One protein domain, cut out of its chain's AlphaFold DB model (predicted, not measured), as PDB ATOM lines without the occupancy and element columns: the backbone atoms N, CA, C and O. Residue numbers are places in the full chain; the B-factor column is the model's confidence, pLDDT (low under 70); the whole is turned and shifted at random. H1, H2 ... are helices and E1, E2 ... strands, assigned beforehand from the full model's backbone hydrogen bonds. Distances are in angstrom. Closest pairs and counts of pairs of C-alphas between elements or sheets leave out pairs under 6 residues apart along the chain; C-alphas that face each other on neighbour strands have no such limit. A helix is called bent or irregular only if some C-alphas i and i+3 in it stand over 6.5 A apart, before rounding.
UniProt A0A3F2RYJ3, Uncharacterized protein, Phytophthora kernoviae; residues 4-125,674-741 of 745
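What this domain is: This is residues 4 to 125 and 674 to 741 of the 745 residues of an uncharacterized protein of Phytophthora kernoviae (UniProt A0A3F2RYJ3). The model is a long rod of helices in which H1, H2b, H4 and H5 form an up-and-down bundle, each running against the one before it in the chain, mostly crossed. At one end H2a, the other arm of bent H2, lies over one face of a small sheet, two layers; at the other end are the strand pair E1 and E5 and the short helices H3 and H6. The printed part has 190 residues, in the order E1 H1 E2 H2 H3 H4 E3 E4 H5 H6 E5, mostly helix; the sheets E2 - E4 - E3 and E1 - E5 are antiparallel. The whole is loose, with a radius of gyration of the C-alphas of 21.2 A and spans of 75 by 31 by 24 A.

How they stand to each other: E1, residues 4 to 7, is the antiparallel neighbour of E5, residues 736 to 740, with N 6 and O 737 2.8 A apart. H1, residues 9 to 31, touches H5, residues 681 to 715, opposite ways at a shallow tilt of 6 degrees; their closest C-alphas are those of Tyr 9 and Ala 702, 4.8 A. E2, residues 34 to 39, is an antiparallel neighbour of E4, residues 674 to 678, with N 36 and O 675 2.8 A apart. E4 also neighbours E3, residues 117 to 120, antiparallel, with N 119 and O 676 2.9 A apart. H1 only grazes this sheet, with residues 27 to 31. H2, residues 45 to 81, was assigned as one helix by its hydrogen bonds but is bent: C-alphas 62 and 65 are 6.7 A apart. H2a, residues 45 to 62, is on the sheet at a height of 7.0 A, its closest C-alphas to E3 being those of Asn 52 and Val 118, 5.8 A. H2b, residues 65 to 81, touches H3, residues 83 to 88, about perpendicular at 89 degrees, with residues 75 to 79 alone; Leu 79 and Ser 86 have the closest C-alphas, 5.4 A. H4, residues 92 to 114, touches H2b, closest at the C-alphas of Glu 67 and Gly 106, 5.7 A. H4 touches H5 with residues 105 to 112 alone, closest at the C-alphas of Leu 109 and Ser 687, 4.6 A. H6, residues 718 to 726, is near H3 and touches no helix. O i to N i+4 pairs are all within hydrogen-bond range in H1, H2a, H3 and H6, and in 11 of 13 in H2b, 17 of 19 in H4 and 27 of 31 in H5.

Where its parts are: E1 begins at C-alpha 4 (393.256, 250.780, 249.198). H1 is 32.2 A long, H2a 25.0 A, H2b 24.5 A and H4 29.4 A. H4 is irregular, but only just, with C-alphas 109 and 112 7.0 A apart; H5, 47.6 A long, is irregular, with C-alphas 707 and 710 7.2 A apart. E5 ends at C-alpha 740 (392.160, 247.092, 254.129).

The domain as a whole: The two C-alphas farthest apart are those of Val 125 and Val 718, 75.7 A. Residues 126 to 673 are cut out, with 11.5 A between C-alphas 125 and 674. Of the links that are printed whole, H6 to E5 is short and the others are tight. Mean pLDDT of the printed part is 78.1; 48 residues are under 70, among them residues 708 to 741.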
ATOM      1  N   MET A   4     393.961 250.118 250.293       59.69
ATOM      2  CA  MET A   4     393.256 250.780 249.198       59.69
ATOM      3  C   MET A   4     392.674 252.106 249.699       59.69
ATOM      4  O   MET A   4     391.659 252.126 250.391       59.69
ATOM      5  N   VAL A   5     393.308 253.225 249.333       63.72
ATOM      6  CA  VAL A   5     392.694 254.559 249.443       63.72
ATOM      7  C   VAL A   5     391.922 254.833 248.157       63.72
ATOM      8  O   VAL A   5     392.526 254.890 247.086       63.72
ATOM      9  N   ARG A   6     390.605 255.014 248.254       68.88
ATOM     10  CA  ARG A   6     389.717 255.298 247.122       68.88
ATOM     11  C   ARG A   6     389.084 256.673 247.282       68.88
ATOM     12  O   ARG A   6     388.473 256.976 248.307       68.88
ATOM     13  N   VAL A   7     389.200 257.521 246.263       69.38
ATOM     14  CA  VAL A   7     388.588 258.857 246.301       69.38
ATOM     15  C   VAL A   7     387.126 258.726 245.891       69.38
ATOM     16  O   VAL A   7     386.828 258.299 244.776       69.38
ATOM     17  N   GLN A   8     386.183 259.131 246.747       78.31
ATOM     18  CA  GLN A   8     384.753 259.059 246.422       78.31
ATOM     19  C   GLN A   8     384.331 260.223 245.503       78.31
ATOM     20  O   GLN A   8     383.576 261.118 245.883       78.31
ATOM     21  N   TYR A   9     384.820 260.203 244.257       78.25
ATOM     22  CA  TYR A   9     384.684 261.264 243.247       78.25
ATOM     23  C   TYR A   9     383.245 261.770 243.052       78.25
ATOM     24  O   TYR A   9     383.034 262.973 242.912       78.25
ATOM     25  N   ALA A  10     382.247 260.881 243.108       79.06
ATOM     26  CA  ALA A  10     380.837 261.258 243.006       79.06
ATOM     27  C   ALA A  10     380.367 262.128 244.188       79.06
ATOM     28  O   ALA A  10     379.630 263.089 243.980       79.06
ATOM     29  N   ARG A  11     380.829 261.844 245.417       80.94
ATOM     30  CA  ARG A  11     380.508 262.649 246.607       80.94
ATOM     31  C   ARG A  11     381.251 263.983 246.617       80.94
ATOM     32  O   ARG A  11     380.664 264.977 247.026       80.94
ATOM     33  N   VAL A  12     382.489 264.032 246.117       81.12
ATOM     34  CA  VAL A  12     383.252 265.291 245.986       81.12
ATOM     35  C   VAL A  12     382.588 266.238 244.988       81.12
ATOM     36  O   VAL A  12     382.362 267.401 245.316       81.12
ATOM     37  N   LEU A  13     382.233 265.746 243.796       83.81
ATOM     38  CA  LEU A  13     381.551 266.550 242.776       83.81
ATOM     39  C   LEU A  13     380.157 266.999 243.234       83.81
ATOM     40  O   LEU A  13     379.824 268.172 243.081       83.81
ATOM     41  N   ALA A  14     379.368 266.104 243.838       85.25
ATOM     42  CA  ALA A  14     378.055 266.458 244.377       85.25
ATOM     43  C   ALA A  14     378.158 267.469 245.533       85.25
ATOM     44  O   ALA A  14     377.434 268.459 245.538       85.25
ATOM     45  N   GLY A  15     379.084 267.263 246.476       84.38
ATOM     46  CA  GLY A  15     379.310 268.166 247.604       84.38
ATOM     47  C   GLY A  15     379.749 269.559 247.155       84.38
ATOM     48  O   GLY A  15     379.127 270.543 247.540       84.38
ATOM     49  N   ALA A  16     380.751 269.647 246.274       85.94
ATOM     50  CA  ALA A  16     381.204 270.920 245.712       85.94
ATOM     51  C   ALA A  16     380.096 271.626 244.909       85.94
ATOM     52  O   ALA A  16     379.891 272.827 245.076       85.94
ATOM     53  N   GLY A  17     379.346 270.881 244.087       86.94
ATOM     54  CA  GLY A  17     378.220 271.411 243.315       86.94
ATOM     55  C   GLY A  17     377.098 271.964 244.195       86.94
ATOM     56  O   GLY A  17     376.640 273.079 243.964       86.94
ATOM     57  N   VAL A  18     376.695 271.232 245.241       88.75
ATOM     58  CA  VAL A  18     375.683 271.688 246.209       88.75
ATOM     59  C   VAL A  18     376.178 272.902 246.994       88.75
ATOM     60  O   VAL A  18     375.442 273.878 247.110       88.75
ATOM     61  N   SER A  19     377.422 272.896 247.487       86.00
ATOM     62  CA  SER A  19     377.991 274.047 248.203       86.00
ATOM     63  C   SER A  19     378.021 275.305 247.334       86.00
ATOM     64  O   SER A  19     377.597 276.364 247.791       86.00
ATOM     65  N   VAL A  20     378.456 275.198 246.076       89.56
ATOM     66  CA  VAL A  20     378.465 276.330 245.135       89.56
ATOM     67  C   VAL A  20     377.046 276.782 244.781       89.56
ATOM     68  O   VAL A  20     376.791 277.982 244.751       89.56
ATOM     69  N   ALA A  21     376.099 275.862 244.571       89.31
ATOM     70  CA  ALA A  21     374.709 276.220 244.293       89.31
ATOM     71  C   ALA A  21     374.067 276.993 245.460       89.31
ATOM     72  O   ALA A  21     373.472 278.045 245.241       89.31
ATOM     73  N   VAL A  22     374.239 276.523 246.701       90.31
ATOM     74  CA  VAL A  22     373.726 277.208 247.902       90.31
ATOM     75  C   VAL A  22     374.387 278.577 248.084       90.31
ATOM     76  O   VAL A  22     373.689 279.552 248.360       90.31
ATOM     77  N   LEU A  23     375.706 278.681 247.873       88.75
ATOM     78  CA  LEU A  23     376.425 279.956 247.920       88.75
ATOM     79  C   LEU A  23     375.875 280.950 246.888       88.75
ATOM     80  O   LEU A  23     375.543 282.077 247.241       88.75
ATOM     81  N   MET A  24     375.732 280.523 245.632       89.31
ATOM     82  CA  MET A  24     375.258 281.376 244.541       89.31
ATOM     83  C   MET A  24     373.800 281.814 244.711       89.31
ATOM     84  O   MET A  24     373.475 282.948 244.366       89.31
ATOM     85  N   ILE A  25     372.936 280.970 245.286       90.69
ATOM     86  CA  ILE A  25     371.561 281.351 245.646       90.69
ATOM     87  C   ILE A  25     371.577 282.443 246.725       90.69
ATOM     88  O   ILE A  25     370.929 283.473 246.554       90.69
ATOM     89  N   LEU A  26     372.351 282.261 247.803       88.50
ATOM     90  CA  LEU A  26     372.457 283.251 248.883       88.50
ATOM     91  C   LEU A  26     373.030 284.585 248.384       88.50
ATOM     92  O   LEU A  26     372.456 285.640 248.650       88.50
ATOM     93  N   VAL A  27     374.130 284.546 247.627       88.69
ATOM     94  CA  VAL A  27     374.745 285.747 247.042       88.69
ATOM     95  C   VAL A  27     373.788 286.427 246.057       88.69
ATOM     96  O   VAL A  27     373.705 287.650 246.064       88.69
ATOM     97  N   GLY A  28     373.024 285.667 245.264       86.88
ATOM     98  CA  GLY A  28     372.009 286.204 244.355       86.88
ATOM     99  C   GLY A  28     370.899 286.971 245.079       86.88
ATOM    100  O   GLY A  28     370.629 288.116 244.727       86.88
ATOM    101  N   VAL A  29     370.320 286.382 246.134       89.31
ATOM    102  CA  VAL A  29     369.261 287.011 246.951       89.31
ATOM    103  C   VAL A  29     369.740 288.310 247.609       89.31
ATOM    104  O   VAL A  29     369.017 289.302 247.620       89.31
ATOM    105  N   PHE A  30     370.974 288.351 248.117       88.69
ATOM    106  CA  PHE A  30     371.526 289.579 248.699       88.69
ATOM    107  C   PHE A  30     372.105 290.562 247.660       88.69
ATOM    108  O   PHE A  30     372.363 291.716 247.998       88.69
ATOM    109  N   ALA A  31     372.296 290.169 246.398       86.19
ATOM    110  CA  ALA A  31     372.693 291.082 245.321       86.19
ATOM    111  C   ALA A  31     371.508 291.916 244.795       86.19
ATOM    112  O   ALA A  31     371.688 293.086 244.433       86.19
ATOM    113  N   SER A  32     370.300 291.334 244.787       84.19
ATOM    114  CA  SER A  32     369.054 292.034 244.441       84.19
ATOM    115  C   SER A  32     368.600 293.051 245.490       84.19
ATOM    116  O   SER A  32     367.819 293.928 245.145       84.19
ATOM    117  N   GLY A  33     369.116 292.967 246.720       84.12
ATOM    118  CA  GLY A  33     368.613 293.721 247.870       84.12
ATOM    119  C   GLY A  33     367.560 292.919 248.638       84.12
ATOM    120  O   GLY A  33     366.763 292.187 248.048       84.12
ATOM    121  N   VAL A  34     367.597 293.010 249.968       86.00
ATOM    122  CA  VAL A  34     366.595 292.411 250.863       86.00
ATOM    123  C   VAL A  34     366.117 293.483 251.845       86.00
ATOM    124  O   VAL A  34     366.957 294.023 252.573       86.00
ATOM    125  N   PRO A  35     364.808 293.791 251.918       82.62
ATOM    126  CA  PRO A  35     364.291 294.789 252.847       82.62
ATOM    127  C   PRO A  35     364.451 294.317 254.297       82.62
ATOM    128  O   PRO A  35     364.010 293.232 254.677       82.62
ATOM    129  N   VAL A  36     365.092 295.152 255.115       82.06
ATOM    130  CA  VAL A  36     365.384 294.910 256.542       82.06
ATOM    131  C   VAL A  36     364.403 295.667 257.449       82.06
ATOM    132  O   VAL A  36     364.248 295.332 258.623       82.06
ATOM    133  N   GLY A  37     363.724 296.682 256.907       75.25
ATOM    134  CA  GLY A  37     362.636 297.412 257.555       75.25
ATOM    135  C   GLY A  37     362.329 298.746 256.872       75.25
ATOM    136  O   GLY A  37     363.114 299.228 256.056       75.25
ATOM    137  N   SER A  38     361.201 299.348 257.240       74.00
ATOM    138  CA  SER A  38     360.838 300.736 256.932       74.00
ATOM    139  C   SER A  38     360.926 301.611 258.188       74.00
ATOM    140  O   SER A  38     360.886 301.100 259.314       74.00
ATOM    141  N   ARG A  39     361.090 302.926 258.012       71.38
ATOM    142  CA  ARG A  39     361.079 303.939 259.082       71.38
ATOM    143  C   ARG A  39     360.483 305.249 258.575       71.38
ATOM    144  O   ARG A  39     360.638 305.562 257.404       71.38
ATOM    145  N   ASP A  40     359.941 306.054 259.480       62.16
ATOM    146  CA  ASP A  40     359.296 307.340 259.152       62.16
ATOM    147  C   ASP A  40     360.286 308.525 259.095       62.16
ATOM    148  O   ASP A  40     359.897 309.684 258.990       62.16
ATOM    149  N   THR A  41     361.590 308.253 259.238       67.56
ATOM    150  CA  THR A  41     362.672 309.251 259.283       67.56
ATOM    151  C   THR A  41     363.985 308.683 258.741       67.56
ATOM    152  O   THR A  41     364.244 307.478 258.836       67.56
ATOM    153  N   VAL A  42     364.846 309.569 258.220       68.50
ATOM    154  CA  VAL A  42     366.226 309.253 257.805       68.50
ATOM    155  C   VAL A  42     366.980 308.558 258.941       68.50
ATOM    156  O   VAL A  42     367.020 309.038 260.076       68.50
ATOM    157  N   ALA A  43     367.589 307.410 258.645       63.84
ATOM    158  CA  ALA A  43     368.256 306.606 259.655       63.84
ATOM    159  C   ALA A  43     369.577 307.264 260.074       63.84
ATOM    160  O   ALA A  43     370.485 307.460 259.267       63.84
ATOM    161  N   SER A  44     369.724 307.567 261.365       71.81
ATOM    162  CA  SER A  44     370.987 308.089 261.882       71.81
ATOM    163  C   SER A  44     372.120 307.067 261.720       71.81
ATOM    164  O   SER A  44     371.910 305.853 261.784       71.81
ATOM    165  N   VAL A  45     373.356 307.558 261.576       73.88
ATOM    166  CA  VAL A  45     374.560 306.721 261.400       73.88
ATOM    167  C   VAL A  45     374.696 305.659 262.502       73.88
ATOM    168  O   VAL A  45     375.137 304.542 262.246       73.88
ATOM    169  N   THR A  46     374.267 305.961 263.733       77.00
ATOM    170  CA  THR A  46     374.275 305.008 264.855       77.00
ATOM    171  C   THR A  46     373.245 303.886 264.699       77.00
ATOM    172  O   THR A  46     373.534 302.745 265.065       77.00
ATOM    173  N   VAL A  47     372.073 304.167 264.121       77.31
ATOM    174  CA  VAL A  47     371.059 303.155 263.789       77.31
ATOM    175  C   VAL A  47     371.525 302.303 262.610       77.31
ATOM    176  O   VAL A  47     371.467 301.078 262.703       77.31
ATOM    177  N   LEU A  48     372.063 302.918 261.552       80.31
ATOM    178  CA  LEU A  48     372.591 302.194 260.392       80.31
ATOM    179  C   LEU A  48     373.738 301.250 260.799       80.31
ATOM    180  O   LEU A  48     373.711 300.064 260.481       80.31
ATOM    181  N   ASN A  49     374.670 301.724 261.636       82.00
ATOM    182  CA  ASN A  49     375.734 300.897 262.216       82.00
ATOM    183  C   ASN A  49     375.203 299.733 263.070       82.00
ATOM    184  O   ASN A  49     375.809 298.663 263.084       82.00
ATOM    185  N   LYS A  50     374.066 299.898 263.761       84.81
ATOM    186  CA  LYS A  50     373.427 298.814 264.524       84.81
ATOM    187  C   LYS A  50     372.862 297.732 263.600       84.81
ATOM    188  O   LYS A  50     373.053 296.550 263.875       84.81
ATOM    189  N   TYR A  51     372.213 298.116 262.499       84.06
ATOM    190  CA  TYR A  51     371.773 297.160 261.480       84.06
ATOM    191  C   TYR A  51     372.967 296.468 260.810       84.06
ATOM    192  O   TYR A  51     372.959 295.244 260.721       84.06
ATOM    193  N   ASN A  52     374.030 297.205 260.474       84.62
ATOM    194  CA  ASN A  52     375.273 296.657 259.915       84.62
ATOM    195  C   ASN A  52     375.989 295.681 260.852       84.62
ATOM    196  O   ASN A  52     376.546 294.681 260.404       84.62
ATOM    197  N   PHE A  53     375.942 295.918 262.163       85.56
ATOM    198  CA  PHE A  53     376.460 294.972 263.147       85.56
ATOM    199  C   PHE A  53     375.668 293.653 263.148       85.56
ATOM    200  O   PHE A  53     376.261 292.569 263.132       85.56
ATOM    201  N   PHE A  54     374.332 293.717 263.127       84.94
ATOM    202  CA  PHE A  54     373.496 292.515 263.073       84.94
ATOM    203  C   PHE A  54     373.642 291.765 261.749       84.94
ATOM    204  O   PHE A  54     373.848 290.551 261.760       84.94
ATOM    205  N   THR A  55     373.586 292.464 260.614       85.56
ATOM    206  CA  THR A  55     373.732 291.839 259.297       85.56
ATOM    207  C   THR A  55     375.135 291.282 259.088       85.56
ATOM    208  O   THR A  55     375.250 290.156 258.615       85.56
ATOM    209  N   GLY A  56     376.189 291.965 259.547       84.19
ATOM    210  CA  GLY A  56     377.556 291.434 259.577       84.19
ATOM    211  C   GLY A  56     377.700 290.180 260.451       84.19
ATOM    212  O   GLY A  56     378.396 289.239 260.076       84.19
ATOM    213  N   THR A  57     376.983 290.108 261.579       85.12
ATOM    214  CA  THR A  57     376.949 288.906 262.434       85.12
ATOM    215  C   THR A  57     376.264 287.730 261.725       85.12
ATOM    216  O   THR A  57     376.802 286.622 261.710       85.12
ATOM    217  N   VAL A  58     375.113 287.965 261.083       85.44
ATOM    218  CA  VAL A  58     374.384 286.947 260.301       85.44
ATOM    219  C   VAL A  58     375.200 286.495 259.086       85.44
ATOM    220  O   VAL A  58     375.333 285.297 258.845       85.44
ATOM    221  N   ALA A  59     375.811 287.429 258.360       85.25
ATOM    222  CA  ALA A  59     376.704 287.158 257.238       85.25
ATOM    223  C   ALA A  59     377.922 286.321 257.675       85.25
ATOM    224  O   ALA A  59     378.289 285.359 257.001       85.25
ATOM    225  N   GLY A  60     378.487 286.611 258.853       84.12
ATOM    226  CA  GLY A  60     379.520 285.794 259.486       84.12
ATOM    227  C   GLY A  60     379.056 284.365 259.788       84.12
ATOM    228  O   GLY A  60     379.783 283.420 259.492       84.12
ATOM    229  N   MET A  61     377.839 284.177 260.312       86.38
ATOM    230  CA  MET A  61     377.267 282.839 260.534       86.38
ATOM    231  C   MET A  61     377.043 282.073 259.221       86.38
ATOM    232  O   MET A  61     377.361 280.886 259.153       86.38
ATOM    233  N   LEU A  62     376.564 282.746 258.167       86.19
ATOM    234  CA  LEU A  62     376.371 282.159 256.834       86.19
ATOM    235  C   LEU A  62     377.696 281.790 256.145       86.19
ATOM    236  O   LEU A  62     377.736 280.827 255.385       86.19
ATOM    237  N   ALA A  63     378.787 282.508 256.426       86.31
ATOM    238  CA  ALA A  63     380.109 282.232 255.865       86.31
ATOM    239  C   ALA A  63     380.782 280.968 256.446       86.31
ATOM    240  O   ALA A  63     381.489 280.257 255.724       86.31
ATOM    241  N   LYS A  64     380.565 280.651 257.734       87.12
ATOM    242  CA  LYS A  64     381.296 279.578 258.446       87.12
ATOM    243  C   LYS A  64     381.171 278.172 257.830       87.12
ATOM    244  O   LYS A  64     382.200 277.497 257.756       87.12
ATOM    245  N   PRO A  65     379.999 277.707 257.350       86.50
ATOM    246  CA  PRO A  65     379.891 276.418 256.661       86.50
ATOM    247  C   PRO A  65     380.788 276.316 255.421       86.50
ATOM    248  O   PRO A  65     381.367 275.259 255.168       86.50
ATOM    249  N   PHE A  66     380.956 277.412 254.673       86.62
ATOM    250  CA  PHE A  66     381.818 277.444 253.491       86.62
ATOM    251  C   PHE A  66     383.302 277.424 253.873       86.62
ATOM    252  O   PHE A  66     384.057 276.642 253.300       86.62
ATOM    253  N   GLU A  67     383.719 278.186 254.889       85.44
ATOM    254  CA  GLU A  67     385.089 278.112 255.428       85.44
ATOM    255  C   GLU A  67     385.446 276.689 255.893       85.44
ATOM    256  O   GLU A  67     386.536 276.191 255.601       85.44
ATOM    257  N   MET A  68     384.510 276.007 256.564       85.50
ATOM    258  CA  MET A  68     384.677 274.619 256.997       85.50
ATOM    259  C   MET A  68     384.766 273.648 255.809       85.50
ATOM    260  O   MET A  68     385.630 272.771 255.802       85.50
ATOM    261  N   ALA A  69     383.934 273.813 254.776       83.31
ATOM    262  CA  ALA A  69     384.009 272.999 253.563       83.31
ATOM    263  C   ALA A  69     385.359 273.170 252.837       83.31
ATOM    264  O   ALA A  69     385.972 272.184 252.422       83.31
ATOM    265  N   ILE A  70     385.869 274.402 252.747       84.75
ATOM    266  CA  ILE A  70     387.172 274.720 252.140       84.75
ATOM    267  C   ILE A  70     388.324 274.086 252.935       84.75
ATOM    268  O   ILE A  70     389.242 273.523 252.333       84.75
ATOM    269  N   ALA A  71     388.254 274.112 254.271       82.88
ATOM    270  CA  ALA A  71     389.240 273.483 255.153       82.88
ATOM    271  C   ALA A  71     389.366 271.963 254.936       82.88
ATOM    272  O   ALA A  71     390.451 271.411 255.091       82.88
ATOM    273  N   LEU A  72     388.279 271.290 254.541       81.50
ATOM    274  CA  LEU A  72     388.278 269.865 254.188       81.50
ATOM    275  C   LEU A  72     388.703 269.619 252.728       81.50
ATOM    276  O   LEU A  72     389.310 268.594 252.420       81.50
ATOM    277  N   PHE A  73     388.399 270.554 251.829       83.94
ATOM    278  CA  PHE A  73     388.627 270.430 250.389       83.94
ATOM    279  C   PHE A  73     390.092 270.650 249.974       83.94
ATOM    280  O   PHE A  73     390.645 269.854 249.212       83.94
ATOM    281  N   VAL A  74     390.746 271.701 250.484       85.44
ATOM    282  CA  VAL A  74     392.120 272.074 250.086       85.44
ATOM    283  C   VAL A  74     393.163 270.983 250.409       85.44
ATOM    284  O   VAL A  74     393.985 270.692 249.533       85.44
ATOM    285  N   PRO A  75     393.135 270.301 251.575       80.06
ATOM    286  CA  PRO A  75     394.040 269.181 251.852       80.06
ATOM    287  C   PRO A  75     393.859 267.996 250.895       80.06
ATOM    288  O   PRO A  75     394.847 267.386 250.489       80.06
ATOM    289  N   VAL A  76     392.619 267.690 250.490       80.50
ATOM    290  CA  VAL A  76     392.327 266.609 249.532       80.50
ATOM    291  C   VAL A  76     392.794 266.985 248.123       80.50
ATOM    292  O   VAL A  76     393.419 266.166 247.451       80.50
ATOM    293  N   LEU A  77     392.568 268.231 247.693       82.50
ATOM    294  CA  LEU A  77     393.084 268.750 246.422       82.50
ATOM    295  C   LEU A  77     394.620 268.649 246.359       82.50
ATOM    296  O   LEU A  77     395.171 268.159 245.375       82.50
ATOM    297  N   SER A  78     395.304 269.043 247.438       82.44
ATOM    298  CA  SER A  78     396.760 268.913 247.588       82.44
ATOM    299  C   SER A  78     397.232 267.457 247.520       82.44
ATOM    300  O   SER A  78     398.182 267.151 246.797       82.44
ATOM    301  N   LEU A  79     396.557 266.548 248.234       78.00
ATOM    302  CA  LEU A  79     396.880 265.120 248.246       78.00
ATOM    303  C   LEU A  79     396.774 264.494 246.848       78.00
ATOM    304  O   LEU A  79     397.611 263.676 246.487       78.00
ATOM    305  N   VAL A  80     395.775 264.890 246.059       78.50
ATOM    306  CA  VAL A  80     395.524 264.334 244.719       78.50
ATOM    307  C   VAL A  80     396.401 264.966 243.628       78.50
ATOM    308  O   VAL A  80     396.719 264.307 242.641       78.50
ATOM    309  N   LEU A  81     396.815 266.228 243.780       81.12
ATOM    310  CA  LEU A  81     397.709 266.891 242.821       81.12
ATOM    311  C   LEU A  81     399.193 266.597 243.083       81.12
ATOM    312  O   LEU A  81     399.982 266.531 242.141       81.12
ATOM    313  N   SER A  82     399.591 266.451 244.349       79.88
ATOM    314  CA  SER A  82     400.990 266.267 244.748       79.88
ATOM    315  C   SER A  82     401.110 265.372 245.994       79.88
ATOM    316  O   SER A  82     401.552 265.840 247.050       79.88
ATOM    317  N   PRO A  83     400.752 264.073 245.901       71.81
ATOM    318  CA  PRO A  83     400.714 263.172 247.057       71.81
ATOM    319  C   PRO A  83     402.050 263.138 247.801       71.81
ATOM    320  O   PRO A  83     402.086 263.293 249.020       71.81
ATOM    321  N   ARG A  84     403.163 263.061 247.060       69.12
ATOM    322  CA  ARG A  84     404.517 263.013 247.620       69.12
ATOM    323  C   ARG A  84     404.853 264.232 248.491       69.12
ATOM    324  O   ARG A  84     405.333 264.063 249.605       69.12
ATOM    325  N   ASN A  85     404.543 265.452 248.044       71.25
ATOM    326  CA  ASN A  85     404.755 266.650 248.866       71.25
ATOM    327  C   ASN A  85     403.738 266.746 250.011       71.25
ATOM    328  O   ASN A  85     404.091 267.144 251.116       71.25
ATOM    329  N   SER A  86     402.485 266.346 249.782       69.50
ATOM    330  CA  SER A  86     401.431 266.385 250.801       69.50
ATOM    331  C   SER A  86     401.698 265.448 251.992       69.50
ATOM    332  O   SER A  86     401.311 265.767 253.120       69.50
ATOM    333  N   LEU A  87     402.363 264.314 251.741       68.19
ATOM    334  CA  LEU A  87     402.645 263.259 252.719       68.19
ATOM    335  C   LEU A  87     404.063 263.346 253.313       68.19
ATOM    336  O   LEU A  87     404.199 263.268 254.531       68.19
ATOM    337  N   GLN A  88     405.096 263.547 252.485       63.72
ATOM    338  CA  GLN A  88     406.506 263.456 252.909       63.72
ATOM    339  C   GLN A  88     407.112 264.803 253.326       63.72
ATOM    340  O   GLN A  88     408.071 264.846 254.096       63.72
ATOM    341  N   ASN A  89     406.587 265.923 252.819       64.19
ATOM    342  CA  ASN A  89     407.210 267.231 253.007       64.19
ATOM    343  C   ASN A  89     406.617 267.969 254.220       64.19
ATOM    344  O   ASN A  89     405.647 268.721 254.115       64.19
ATOM    345  N   GLU A  90     407.227 267.783 255.394       63.47
ATOM    346  CA  GLU A  90     406.859 268.509 256.619       63.47
ATOM    347  C   GLU A  90     407.397 269.958 256.681       63.47
ATOM    348  O   GLU A  90     407.259 270.617 257.714       63.47
ATOM    349  N   SER A  91     407.967 270.496 255.592       78.00
ATOM    350  CA  SER A  91     408.494 271.867 255.578       78.00
ATOM    351  C   SER A  91     407.430 272.924 255.905       78.00
ATOM    352  O   SER A  91     406.289 272.895 255.430       78.00
ATOM    353  N   VAL A  92     407.844 273.922 256.691       77.62
ATOM    354  CA  VAL A  92     407.001 275.063 257.085       77.62
ATOM    355  C   VAL A  92     406.472 275.810 255.856       77.62
ATOM    356  O   VAL A  92     405.322 276.232 255.856       77.62
ATOM    357  N   ALA A  93     407.266 275.900 254.784       80.00
ATOM    358  CA  ALA A  93     406.876 276.535 253.526       80.00
ATOM    359  C   ALA A  93     405.684 275.842 252.839       80.00
ATOM    360  O   ALA A  93     404.776 276.524 252.368       80.00
ATOM    361  N   TRP A  94     405.638 274.504 252.821       79.56
ATOM    362  CA  TRP A  94     404.513 273.769 252.228       79.56
ATOM    363  C   TRP A  94     403.234 273.916 253.062       79.56
ATOM    364  O   TRP A  94     402.158 274.156 252.516       79.56
ATOM    365  N   ARG A  95     403.351 273.875 254.398       78.81
ATOM    366  CA  ARG A  95     402.222 274.166 255.303       78.81
ATOM    367  C   ARG A  95     401.714 275.598 255.116       78.81
ATOM    368  O   ARG A  95     400.510 275.792 254.983       78.81
ATOM    369  N   ALA A  96     402.615 276.580 255.044       83.12
ATOM    370  CA  ALA A  96     402.270 277.977 254.798       83.12
ATOM    371  C   ALA A  96     401.548 278.164 253.454       83.12
ATOM    372  O   ALA A  96     400.524 278.836 253.419       83.12
ATOM    373  N   LEU A  97     402.005 277.511 252.378       83.75
ATOM    374  CA  LEU A  97     401.341 277.556 251.071       83.75
ATOM    375  C   LEU A  97     399.904 277.021 251.140       83.75
ATOM    376  O   LEU A  97     399.002 277.652 250.594       83.75
ATOM    377  N   LEU A  98     399.668 275.908 251.843       81.38
ATOM    378  CA  LEU A  98     398.320 275.356 252.024       81.38
ATOM    379  C   LEU A  98     397.420 276.268 252.870       81.38
ATOM    380  O   LEU A  98     396.264 276.469 252.505       81.38
ATOM    381  N   PHE A  99     397.945 276.882 253.935       84.19
ATOM    382  CA  PHE A  99     397.210 277.894 254.702       84.19
ATOM    383  C   PHE A  99     396.900 279.145 253.868       84.19
ATOM    384  O   PHE A  99     395.782 279.653 253.931       84.19
ATOM    385  N   CYS A 100     397.835 279.613 253.037       86.31
ATOM    386  CA  CYS A 100     397.597 280.709 252.103       86.31
ATOM    387  C   CYS A 100     396.541 280.341 251.054       86.31
ATOM    388  O   CYS A 100     395.660 281.150 250.801       86.31
ATOM    389  N   ALA A 101     396.579 279.131 250.486       83.75
ATOM    390  CA  ALA A 101     395.581 278.652 249.526       83.75
ATOM    391  C   ALA A 101     394.183 278.509 250.157       83.75
ATOM    392  O   ALA A 101     393.186 278.884 249.547       83.75
ATOM    393  N   GLN A 102     394.102 278.016 251.395       85.94
ATOM    394  CA  GLN A 102     392.855 277.950 252.156       85.94
ATOM    395  C   GLN A 102     392.316 279.352 252.480       85.94
ATOM    396  O   GLN A 102     391.123 279.600 252.319       85.94
ATOM    397  N   GLY A 103     393.187 280.276 252.896       84.88
ATOM    398  CA  GLY A 103     392.826 281.658 253.213       84.88
ATOM    399  C   GLY A 103     392.380 282.463 251.990       84.88
ATOM    400  O   GLY A 103     391.376 283.168 252.066       84.88
ATOM    401  N   THR A 104     393.065 282.330 250.850       86.69
ATOM    402  CA  THR A 104     392.674 283.006 249.603       86.69
ATOM    403  C   THR A 104     391.379 282.440 249.038       86.69
ATOM    404  O   THR A 104     390.499 283.220 248.684       86.69
ATOM    405  N   LEU A 105     391.202 281.114 249.007       84.81
ATOM    406  CA  LEU A 105     389.947 280.510 248.551       84.81
ATOM    407  C   LEU A 105     388.780 280.881 249.480       84.81
ATOM    408  O   LEU A 105     387.707 281.232 248.996       84.81
ATOM    409  N   GLY A 106     389.017 280.889 250.798       85.06
ATOM    410  CA  GLY A 106     388.090 281.406 251.806       85.06
ATOM    411  C   GLY A 106     387.649 282.833 251.497       85.06
ATOM    412  O   GLY A 106     386.465 283.064 251.272       85.06
ATOM    413  N   ALA A 107     388.602 283.763 251.395       84.94
ATOM    414  CA  ALA A 107     388.334 285.171 251.111       84.94
ATOM    415  C   ALA A 107     387.610 285.400 249.770       84.94
ATOM    416  O   ALA A 107     386.733 286.257 249.695       84.94
ATOM    417  N   LEU A 108     387.927 284.626 248.724       86.31
ATOM    418  CA  LEU A 108     387.219 284.706 247.442       86.31
ATOM    419  C   LEU A 108     385.746 284.292 247.576       86.31
ATOM    420  O   LEU A 108     384.873 284.948 247.021       86.31
ATOM    421  N   LEU A 109     385.448 283.227 248.323       82.56
ATOM    422  CA  LEU A 109     384.089 282.688 248.434       82.56
ATOM    423  C   LEU A 109     383.223 283.466 249.433       82.56
ATOM    424  O   LEU A 109     382.083 283.802 249.112       82.56
ATOM    425  N   THR A 110     383.760 283.784 250.616       84.19
ATOM    426  CA  THR A 110     383.028 284.474 251.694       84.19
ATOM    427  C   THR A 110     383.150 285.998 251.648       84.19
ATOM    428  O   THR A 110     382.414 286.687 252.356       84.19
ATOM    429  N   GLY A 111     383.998 286.545 250.767       82.75
ATOM    430  CA  GLY A 111     384.169 287.987 250.572       82.75
ATOM    431  C   GLY A 111     382.853 288.726 250.319       82.75
ATOM    432  O   GLY A 111     382.617 289.770 250.925       82.75
ATOM    433  N   ALA A 112     381.941 288.137 249.535       83.56
ATOM    434  CA  ALA A 112     380.587 288.656 249.319       83.56
ATOM    435  C   ALA A 112     379.845 288.958 250.637       83.56
ATOM    436  O   ALA A 112     379.378 290.081 250.832       83.56
ATOM    437  N   PHE A 113     379.827 288.006 251.576       84.12
ATOM    438  CA  PHE A 113     379.203 288.166 252.893       84.12
ATOM    439  C   PHE A 113     379.908 289.220 253.757       84.12
ATOM    440  O   PHE A 113     379.237 289.999 254.426       84.12
ATOM    441  N   SER A 114     381.242 289.309 253.702       81.50
ATOM    442  CA  SER A 114     382.006 290.323 254.456       81.50
ATOM    443  C   SER A 114     381.737 291.772 254.022       81.50
ATOM    444  O   SER A 114     382.012 292.700 254.777       81.50
ATOM    445  N   THR A 115     381.179 291.967 252.823       84.69
ATOM    446  CA  THR A 115     380.830 293.284 252.258       84.69
ATOM    447  C   THR A 115     379.331 293.587 252.262       84.69
ATOM    448  O   THR A 115     378.914 294.603 251.706       84.69
ATOM    449  N   LEU A 116     378.514 292.712 252.854       84.75
ATOM    450  CA  LEU A 116     377.077 292.922 252.980       84.75
ATOM    451  C   LEU A 116     376.819 294.108 253.919       84.75
ATOM    452  O   LEU A 116     377.223 294.095 255.080       84.75
ATOM    453  N   ASN A 117     376.152 295.136 253.398       86.19
ATOM    454  CA  ASN A 117     375.921 296.407 254.080       86.19
ATOM    455  C   ASN A 117     374.436 296.781 253.967       86.19
ATOM    456  O   ASN A 117     373.807 296.495 252.946       86.19
ATOM    457  N   VAL A 118     373.879 297.411 254.999       85.44
ATOM    458  CA  VAL A 118     372.538 297.999 254.951       85.44
ATOM    459  C   VAL A 118     372.652 299.411 254.405       85.44
ATOM    460  O   VAL A 118     373.299 300.278 254.994       85.44
ATOM    461  N   GLN A 119     372.031 299.622 253.254       83.00
ATOM    462  CA  GLN A 119     371.945 300.909 252.584       83.00
ATOM    463  C   GLN A 119     370.556 301.500 252.815       83.00
ATOM    464  O   GLN A 119     369.566 300.777 252.962       83.00
ATOM    465  N   GLN A 120     370.504 302.824 252.886       81.56
ATOM    466  CA  GLN A 120     369.256 303.569 252.905       81.56
ATOM    467  C   GLN A 120     368.883 303.898 251.457       81.56
ATOM    468  O   GLN A 120     369.733 304.402 250.723       81.56
ATOM    469  N   LEU A 121     367.649 303.599 251.056       78.88
ATOM    470  CA  LEU A 121     367.084 304.098 249.802       78.88
ATOM    471  C   LEU A 121     366.633 305.556 249.960       78.88
ATOM    472  O   LEU A 121     366.476 306.056 251.081       78.88
ATOM    473  N   ASP A 122     366.436 306.238 248.833       75.06
ATOM    474  CA  ASP A 122     365.933 307.609 248.830       75.06
ATOM    475  C   ASP A 122     364.553 307.683 249.523       75.06
ATOM    476  O   ASP A 122     363.745 306.758 249.393       75.06
ATOM    477  N   PRO A 123     364.290 308.733 250.323       70.88
ATOM    478  CA  PRO A 123     363.053 308.850 251.087       70.88
ATOM    479  C   PRO A 123     361.856 309.035 250.150       70.88
ATOM    480  O   PRO A 123     361.820 309.983 249.370       70.88
ATOM    481  N   VAL A 124     360.846 308.176 250.285       77.12
ATOM    482  CA  VAL A 124     359.572 308.324 249.576       77.12
ATOM    483  C   VAL A 124     358.647 309.178 250.435       77.12
ATOM    484  O   VAL A 124     358.370 308.836 251.589       77.12
ATOM    485  N   VAL A 125     358.160 310.293 249.891       78.50
ATOM    486  CA  VAL A 125     357.155 311.110 250.579       78.50
ATOM    487  C   VAL A 125     355.791 310.452 250.387       78.50
ATOM    488  O   VAL A 125     355.373 310.195 249.261       78.50
ATOM    489  N   THR A 674     363.010 303.180 253.315       82.12
ATOM    490  CA  THR A 674     363.297 301.741 253.273       82.12
ATOM    491  C   THR A 674     364.791 301.467 253.468       82.12
ATOM    492  O   THR A 674     365.664 302.161 252.941       82.12
ATOM    493  N   LEU A 675     365.094 300.447 254.275       84.00
ATOM    494  CA  LEU A 675     366.451 299.967 254.539       84.00
ATOM    495  C   LEU A 675     366.650 298.608 253.870       84.00
ATOM    496  O   LEU A 675     365.925 297.662 254.186       84.00
ATOM    497  N   GLU A 676     367.659 298.481 253.011       87.75
ATOM    498  CA  GLU A 676     367.959 297.238 252.293       87.75
ATOM    499  C   GLU A 676     369.364 296.714 252.592       87.75
ATOM    500  O   GLU A 676     370.352 297.440 252.510       87.75
ATOM    501  N   ALA A 677     369.468 295.419 252.890       87.06
ATOM    502  CA  ALA A 677     370.741 294.713 252.950       87.06
ATOM    503  C   ALA A 677     371.156 294.305 251.534       87.06
ATOM    504  O   ALA A 677     370.459 293.512 250.893       87.06
ATOM    505  N   ARG A 678     372.299 294.812 251.058       89.00
ATOM    506  CA  ARG A 678     372.793 294.543 249.703       89.00
ATOM    507  C   ARG A 678     374.286 294.217 249.672       89.00
ATOM    508  O   ARG A 678     375.085 294.803 250.403       89.00
ATOM    509  N   ILE A 679     374.668 293.284 248.800       88.81
ATOM    510  CA  ILE A 679     376.071 292.977 248.480       88.81
ATOM    511  C   ILE A 679     376.502 293.806 247.255       88.81
ATOM    512  O   ILE A 679     375.826 293.754 246.224       88.81
ATOM    513  N   PRO A 680     377.633 294.538 247.312       87.50
ATOM    514  CA  PRO A 680     378.187 295.239 246.157       87.50
ATOM    515  C   PRO A 680     378.497 294.298 244.985       87.50
ATOM    516  O   PRO A 680     379.065 293.222 245.170       87.50
ATOM    517  N   LEU A 681     378.206 294.740 243.756       85.69
ATOM    518  CA  LEU A 681     378.367 293.938 242.531       85.69
ATOM    519  C   LEU A 681     379.803 293.394 242.365       85.69
ATOM    520  O   LEU A 681     379.991 292.238 241.993       85.69
ATOM    521  N   ALA A 682     380.820 294.178 242.737       86.31
ATOM    522  CA  ALA A 682     382.217 293.737 242.738       86.31
ATOM    523  C   ALA A 682     382.448 292.479 243.600       86.31
ATOM    524  O   ALA A 682     383.127 291.546 243.172       86.31
ATOM    525  N   SER A 683     381.840 292.407 244.785       87.62
ATOM    526  CA  SER A 683     381.976 291.269 245.699       87.62
ATOM    527  C   SER A 683     381.211 290.032 245.220       87.62
ATOM    528  O   SER A 683     381.662 288.908 245.442       87.62
ATOM    529  N   VAL A 684     380.091 290.227 244.513       87.62
ATOM    530  CA  VAL A 684     379.368 289.146 243.817       87.62
ATOM    531  C   VAL A 684     380.279 288.488 242.777       87.62
ATOM    532  O   VAL A 684     380.426 287.267 242.777       87.62
ATOM    533  N   LEU A 685     380.955 289.285 241.939       88.06
ATOM    534  CA  LEU A 685     381.882 288.780 240.916       88.06
ATOM    535  C   LEU A 685     383.064 288.003 241.519       88.06
ATOM    536  O   LEU A 685     383.468 286.976 240.972       88.06
ATOM    537  N   ILE A 686     383.587 288.449 242.665       88.56
ATOM    538  CA  ILE A 686     384.663 287.755 243.390       88.56
ATOM    539  C   ILE A 686     384.202 286.363 243.870       88.56
ATOM    540  O   ILE A 686     384.919 285.380 243.669       88.56
ATOM    541  N   SER A 687     382.982 286.250 244.411       88.56
ATOM    542  CA  SER A 687     382.415 284.968 244.868       88.56
ATOM    543  C   SER A 687     382.068 284.016 243.713       88.56
ATOM    544  O   SER A 687     382.316 282.809 243.807       88.56
ATOM    545  N   VAL A 688     381.616 284.549 242.569       89.62
ATOM    546  CA  VAL A 688     381.482 283.785 241.313       89.62
ATOM    547  C   VAL A 688     382.834 283.204 240.886       89.62
ATOM    548  O   VAL A 688     382.928 282.013 240.585       89.62
ATOM    549  N   PHE A 689     383.902 284.005 240.905       91.19
ATOM    550  CA  PHE A 689     385.241 283.548 240.524       91.19
ATOM    551  C   PHE A 689     385.781 282.466 241.477       91.19
ATOM    552  O   PHE A 689     386.263 281.426 241.022       91.19
ATOM    553  N   GLY A 690     385.618 282.644 242.794       88.50
ATOM    554  CA  GLY A 690     385.944 281.618 243.793       88.50
ATOM    555  C   GLY A 690     385.169 280.309 243.585       88.50
ATOM    556  O   GLY A 690     385.738 279.219 243.689       88.50
ATOM    557  N   SER A 691     383.890 280.408 243.215       89.75
ATOM    558  CA  SER A 691     383.022 279.259 242.926       89.75
ATOM    559  C   SER A 691     383.497 278.458 241.711       89.75
ATOM    560  O   SER A 691     383.542 277.227 241.759       89.75
ATOM    561  N   VAL A 692     383.930 279.140 240.643       91.12
ATOM    562  CA  VAL A 692     384.536 278.495 239.466       91.12
ATOM    563  C   VAL A 692     385.814 277.744 239.852       91.12
ATOM    564  O   VAL A 692     385.991 276.601 239.429       91.12
ATOM    565  N   ILE A 693     386.672 278.322 240.702       90.00
ATOM    566  CA  ILE A 693     387.900 277.654 241.170       90.00
ATOM    567  C   ILE A 693     387.575 276.370 241.953       90.00
ATOM    568  O   ILE A 693     388.228 275.352 241.723       90.00
ATOM    569  N   ILE A 694     386.554 276.368 242.824       87.88
ATOM    570  CA  ILE A 694     386.119 275.138 243.514       87.88
ATOM    571  C   ILE A 694     385.632 274.076 242.527       87.88
ATOM    572  O   ILE A 694     386.043 272.921 242.641       87.88
ATOM    573  N   LEU A 695     384.790 274.433 241.553       89.12
ATOM    574  CA  LEU A 695     384.260 273.464 240.587       89.12
ATOM    575  C   LEU A 695     385.374 272.857 239.721       89.12
ATOM    576  O   LEU A 695     385.415 271.638 239.536       89.12
ATOM    577  N   VAL A 696     386.322 273.680 239.261       89.69
ATOM    578  CA  VAL A 696     387.517 273.214 238.540       89.69
ATOM    579  C   VAL A 696     388.379 272.324 239.441       89.69
ATOM    580  O   VAL A 696     388.778 271.242 239.018       89.69
ATOM    581  N   GLY A 697     388.601 272.705 240.702       86.25
ATOM    582  CA  GLY A 697     389.328 271.887 241.677       86.25
ATOM    583  C   GLY A 697     388.660 270.532 241.948       86.25
ATOM    584  O   GLY A 697     389.342 269.511 242.002       86.25
ATOM    585  N   ALA A 698     387.330 270.488 242.057       86.62
ATOM    586  CA  ALA A 698     386.568 269.262 242.291       86.62
ATOM    587  C   ALA A 698     386.631 268.325 241.074       86.62
ATOM    588  O   ALA A 698     386.803 267.113 241.222       86.62
ATOM    589  N   LEU A 699     386.575 268.896 239.866       87.25
ATOM    590  CA  LEU A 699     386.804 268.178 238.616       87.25
ATOM    591  C   LEU A 699     388.244 267.637 238.534       87.25
ATOM    592  O   LEU A 699     388.442 266.477 238.167       87.25
ATOM    593  N   CYS A 700     389.245 268.423 238.945       85.19
ATOM    594  CA  CYS A 700     390.630 267.967 239.060       85.19
ATOM    595  C   CYS A 700     390.772 266.805 240.054       85.19
ATOM    596  O   CYS A 700     391.407 265.815 239.701       85.19
ATOM    597  N   ILE A 701     390.146 266.865 241.238       83.88
ATOM    598  CA  ILE A 701     390.141 265.753 242.210       83.88
ATOM    599  C   ILE A 701     389.553 264.485 241.578       83.88
ATOM    600  O   ILE A 701     390.157 263.417 241.667       83.88
ATOM    601  N   ALA A 702     388.411 264.594 240.893       83.00
ATOM    602  CA  ALA A 702     387.751 263.451 240.266       83.00
ATOM    603  C   ALA A 702     388.579 262.817 239.129       83.00
ATOM    604  O   ALA A 702     388.629 261.591 239.009       83.00
ATOM    605  N   ILE A 703     389.248 263.629 238.300       83.06
ATOM    606  CA  ILE A 703     390.053 263.147 237.164       83.06
ATOM    607  C   ILE A 703     391.422 262.626 237.622       83.06
ATOM    608  O   ILE A 703     391.846 261.551 237.190       83.06
ATOM    609  N   ALA A 704     392.134 263.381 238.461       78.94
ATOM    610  CA  ALA A 704     393.484 263.037 238.894       78.94
ATOM    611  C   ALA A 704     393.484 261.942 239.968       78.94
ATOM    612  O   ALA A 704     394.335 261.060 239.895       78.94
ATOM    613  N   GLY A 705     392.495 261.907 240.871       71.31
ATOM    614  CA  GLY A 705     392.346 260.833 241.860       71.31
ATOM    615  C   GLY A 705     392.249 259.472 241.176       71.31
ATOM    616  O   GLY A 705     393.096 258.608 241.385       71.31
ATOM    617  N   ARG A 706     391.334 259.345 240.205       74.12
ATOM    618  CA  ARG A 706     391.166 258.134 239.381       74.12
ATOM    619  C   ARG A 706     392.422 257.724 238.590       74.12
ATOM    620  O   ARG A 706     392.528 256.572 238.179       74.12
ATOM    621  N   ARG A 707     393.361 258.646 238.338       71.88
ATOM    622  CA  ARG A 707     394.641 258.358 237.658       71.88
ATOM    623  C   ARG A 707     395.788 258.042 238.624       71.88
ATOM    624  O   ARG A 707     396.692 257.315 238.226       71.88
ATOM    625  N   GLN A 708     395.770 258.579 239.845       66.31
ATOM    626  CA  GLN A 708     396.868 258.468 240.816       66.31
ATOM    627  C   GLN A 708     396.620 257.466 241.956       66.31
ATOM    628  O   GLN A 708     397.569 257.164 242.676       66.31
ATOM    629  N   GLU A 709     395.419 256.889 242.101       65.12
ATOM    630  CA  GLU A 709     395.128 255.821 243.085       65.12
ATOM    631  C   GLU A 709     396.207 254.710 243.078       65.12
ATOM    632  O   GLU A 709     396.769 254.382 244.122       65.12
ATOM    633  N   GLY A 710     396.611 254.222 241.897       59.66
ATOM    634  CA  GLY A 710     397.667 253.204 241.757       59.66
ATOM    635  C   GLY A 710     399.113 253.694 241.958       59.66
ATOM    636  O   GLY A 710     400.032 252.877 242.011       59.66
ATOM    637  N   THR A 711     399.343 255.009 242.044       60.25
ATOM    638  CA  THR A 711     400.653 255.607 242.378       60.25
ATOM    639  C   THR A 711     400.773 255.808 243.886       60.25
ATOM    640  O   THR A 711     401.781 255.437 244.480       60.25
ATOM    641  N   ILE A 712     399.699 256.300 244.516       58.34
ATOM    642  CA  ILE A 712     399.573 256.442 245.972       58.34
ATOM    643  C   ILE A 712     399.784 255.080 246.657       58.34
ATOM    644  O   ILE A 712     400.507 254.996 247.643       58.34
ATOM    645  N   GLN A 713     399.251 253.995 246.085       59.44
ATOM    646  CA  GLN A 713     399.431 252.625 246.589       59.44
ATOM    647  C   GLN A 713     400.864 252.061 246.508       59.44
ATOM    648  O   GLN A 713     401.139 251.060 247.167       59.44
ATOM    649  N   ARG A 714     401.769 252.629 245.693       56.66
ATOM    650  CA  ARG A 714     403.122 252.071 245.466       56.66
ATOM    651  C   ARG A 714     404.248 252.773 246.225       56.66
ATOM    652  O   ARG A 714     405.231 252.108 246.534       56.66
ATOM    653  N   ASP A 715     404.098 254.061 246.524       54.94
ATOM    654  CA  ASP A 715     405.160 254.890 247.121       54.94
ATOM    655  C   ASP A 715     404.977 255.161 248.632       54.94
ATOM    656  O   ASP A 715     405.810 255.838 249.234       54.94
ATOM    657  N   LEU A 716     403.904 254.655 249.254       57.78
ATOM    658  CA  LEU A 716     403.558 254.909 250.659       57.78
ATOM    659  C   LEU A 716     404.255 253.949 251.643       57.78
ATOM    660  O   LEU A 716     404.041 252.736 251.613       57.78
ATOM    661  N   GLY A 717     405.026 254.503 252.581       58.59
ATOM    662  CA  GLY A 717     405.606 253.764 253.705       58.59
ATOM    663  C   GLY A 717     404.586 253.432 254.806       58.59
ATOM    664  O   GLY A 717     403.585 254.125 254.986       58.59
ATOM    665  N   VAL A 718     404.862 252.398 255.613       58.34
ATOM    666  CA  VAL A 718     403.959 251.936 256.696       58.34
ATOM    667  C   VAL A 718     403.649 253.045 257.719       58.34
ATOM    668  O   VAL A 718     402.515 253.162 258.183       58.34
ATOM    669  N   GLU A 719     404.623 253.904 258.029       57.34
ATOM    670  CA  GLU A 719     404.446 255.064 258.918       57.34
ATOM    671  C   GLU A 719     403.531 256.145 258.305       57.34
ATOM    672  O   GLU A 719     402.737 256.782 258.999       57.34
ATOM    673  N   GLU A 720     403.593 256.334 256.987       61.34
ATOM    674  CA  GLU A 720     402.800 257.328 256.257       61.34
ATOM    675  C   GLU A 720     401.337 256.873 256.123       61.34
ATOM    676  O   GLU A 720     400.417 257.674 256.299       61.34
ATOM    677  N   ILE A 721     401.114 255.568 255.920       60.53
ATOM    678  CA  ILE A 721     399.788 254.931 255.961       60.53
ATOM    679  C   ILE A 721     399.143 255.120 257.342       60.53
ATOM    680  O   ILE A 721     397.974 255.501 257.436       60.53
ATOM    681  N   ALA A 722     399.912 254.939 258.423       59.50
ATOM    682  CA  ALA A 722     399.436 255.198 259.780       59.50
ATOM    683  C   ALA A 722     399.049 256.677 259.988       59.50
ATOM    684  O   ALA A 722     397.999 256.949 260.572       59.50
ATOM    685  N   LYS A 723     399.821 257.639 259.451       62.22
ATOM    686  CA  LYS A 723     399.474 259.077 259.497       62.22
ATOM    687  C   LYS A 723     398.157 259.397 258.765       62.22
ATOM    688  O   LYS A 723     397.422 260.264 259.232       62.22
ATOM    689  N   VAL A 724     397.829 258.713 257.664       61.91
ATOM    690  CA  VAL A 724     396.547 258.903 256.945       61.91
ATOM    691  C   VAL A 724     395.364 258.276 257.697       61.91
ATOM    692  O   VAL A 724     394.283 258.861 257.716       61.91
ATOM    693  N   LEU A 725     395.554 257.126 258.353       57.94
ATOM    694  CA  LEU A 725     394.492 256.431 259.098       57.94
ATOM    695  C   LEU A 725     394.184 257.033 260.479       57.94
ATOM    696  O   LEU A 725     393.022 257.031 260.891       57.94
ATOM    697  N   LEU A 726     395.212 257.507 261.197       58.47
ATOM    698  CA  LEU A 726     395.109 257.971 262.589       58.47
ATOM    699  C   LEU A 726     394.801 259.470 262.719       58.47
ATOM    700  O   LEU A 726     394.258 259.888 263.738       58.47
ATOM    701  N   VAL A 727     395.129 260.296 261.718       60.44
ATOM    702  CA  VAL A 727     394.905 261.753 261.770       60.44
ATOM    703  C   VAL A 727     393.612 262.120 261.033       60.44
ATOM    704  O   VAL A 727     393.624 262.798 260.003       60.44
ATOM    705  N   GLU A 728     392.474 261.692 261.589       54.62
ATOM    706  CA  GLU A 728     391.129 261.911 261.017       54.62
ATOM    707  C   GLU A 728     390.821 263.393 260.723       54.62
ATOM    708  O   GLU A 728     390.057 263.709 259.814       54.62
ATOM    709  N   HIS A 729     391.456 264.317 261.452       57.31
ATOM    710  CA  HIS A 729     391.290 265.764 261.287       57.31
ATOM    711  C   HIS A 729     391.941 266.327 260.010       57.31
ATOM    712  O   HIS A 729     391.627 267.445 259.612       57.31
ATOM    713  N   ARG A 730     392.878 265.594 259.387       58.97
ATOM    714  CA  ARG A 730     393.642 266.054 258.210       58.97
ATOM    715  C   ARG A 730     393.106 265.486 256.895       58.97
ATOM    716  O   ARG A 730     393.248 266.131 255.859       58.97
ATOM    717  N   PHE A 731     392.489 264.306 256.946       65.62
ATOM    718  CA  PHE A 731     391.956 263.584 255.791       65.62
ATOM    719  C   PHE A 731     390.588 262.973 256.149       65.62
ATOM    720  O   PHE A 731     390.529 261.893 256.738       65.62
ATOM    721  N   PRO A 732     389.468 263.656 255.846       64.06
ATOM    722  CA  PRO A 732     388.150 263.232 256.309       64.06
ATOM    723  C   PRO A 732     387.654 261.979 255.572       64.06
ATOM    724  O   PRO A 732     387.544 261.966 254.342       64.06
ATOM    725  N   ARG A 733     387.212 260.972 256.338       64.06
ATOM    726  CA  ARG A 733     386.598 259.724 255.825       64.06
ATOM    727  C   ARG A 733     385.297 259.928 255.028       64.06
ATOM    728  O   ARG A 733     384.795 259.012 254.391       64.06
ATOM    729  N   ILE A 734     384.745 261.142 255.048       65.31
ATOM    730  CA  ILE A 734     383.600 261.563 254.223       65.31
ATOM    731  C   ILE A 734     383.996 261.673 252.736       65.31
ATOM    732  O   ILE A 734     383.151 261.510 251.857       65.31
ATOM    733  N   ILE A 735     385.275 261.954 252.455       64.81
ATOM    734  CA  ILE A 735     385.815 262.198 251.109       64.81
ATOM    735  C   ILE A 735     386.719 261.044 250.638       64.81
ATOM    736  O   ILE A 735     386.743 260.716 249.448       64.81
ATOM    737  N   LEU A 736     387.452 260.433 251.571       65.62
ATOM    738  CA  LEU A 736     388.415 259.362 251.325       65.62
ATOM    739  C   LEU A 736     387.919 258.062 251.959       65.62
ATOM    740  O   LEU A 736     387.725 258.002 253.171       65.62
ATOM    741  N   ASP A 737     387.737 257.033 251.138       68.69
ATOM    742  CA  ASP A 737     387.431 255.680 251.595       68.69
ATOM    743  C   ASP A 737     388.743 254.907 251.763       68.69
ATOM    744  O   ASP A 737     389.595 254.947 250.873       68.69
ATOM    745  N   CYS A 738     388.926 254.226 252.890       60.50
ATOM    746  CA  CYS A 738     390.160 253.504 253.204       60.50
ATOM    747  C   CYS A 738     389.811 252.068 253.589       60.50
ATOM    748  O   CYS A 738     389.453 251.807 254.738       60.50
ATOM    749  N   THR A 739     389.928 251.142 252.637       59.50
ATOM    750  CA  THR A 739     389.683 249.715 252.867       59.50
ATOM    751  C   THR A 739     391.001 248.955 252.993       59.50
ATOM    752  O   THR A 739     391.955 249.184 252.244       59.50
ATOM    753  N   VAL A 740     391.062 248.051 253.970       52.12
ATOM    754  CA  VAL A 740     392.160 247.092 254.129       52.12
ATOM    755  C   VAL A 740     391.727 245.808 253.437       52.12
ATOM    756  O   VAL A 740     390.723 245.229 253.843       52.12
ATOM    757  N   ASP A 741     392.458 245.376 252.410       49.25
ATOM    758  CA  ASP A 741     392.219 244.062 251.810       49.25
ATOM    759  C   ASP A 741     392.798 242.981 252.736       49.25
ATOM    760  O   ASP A 741     394.012 242.943 252.987       49.25
TER     761      ASP A 741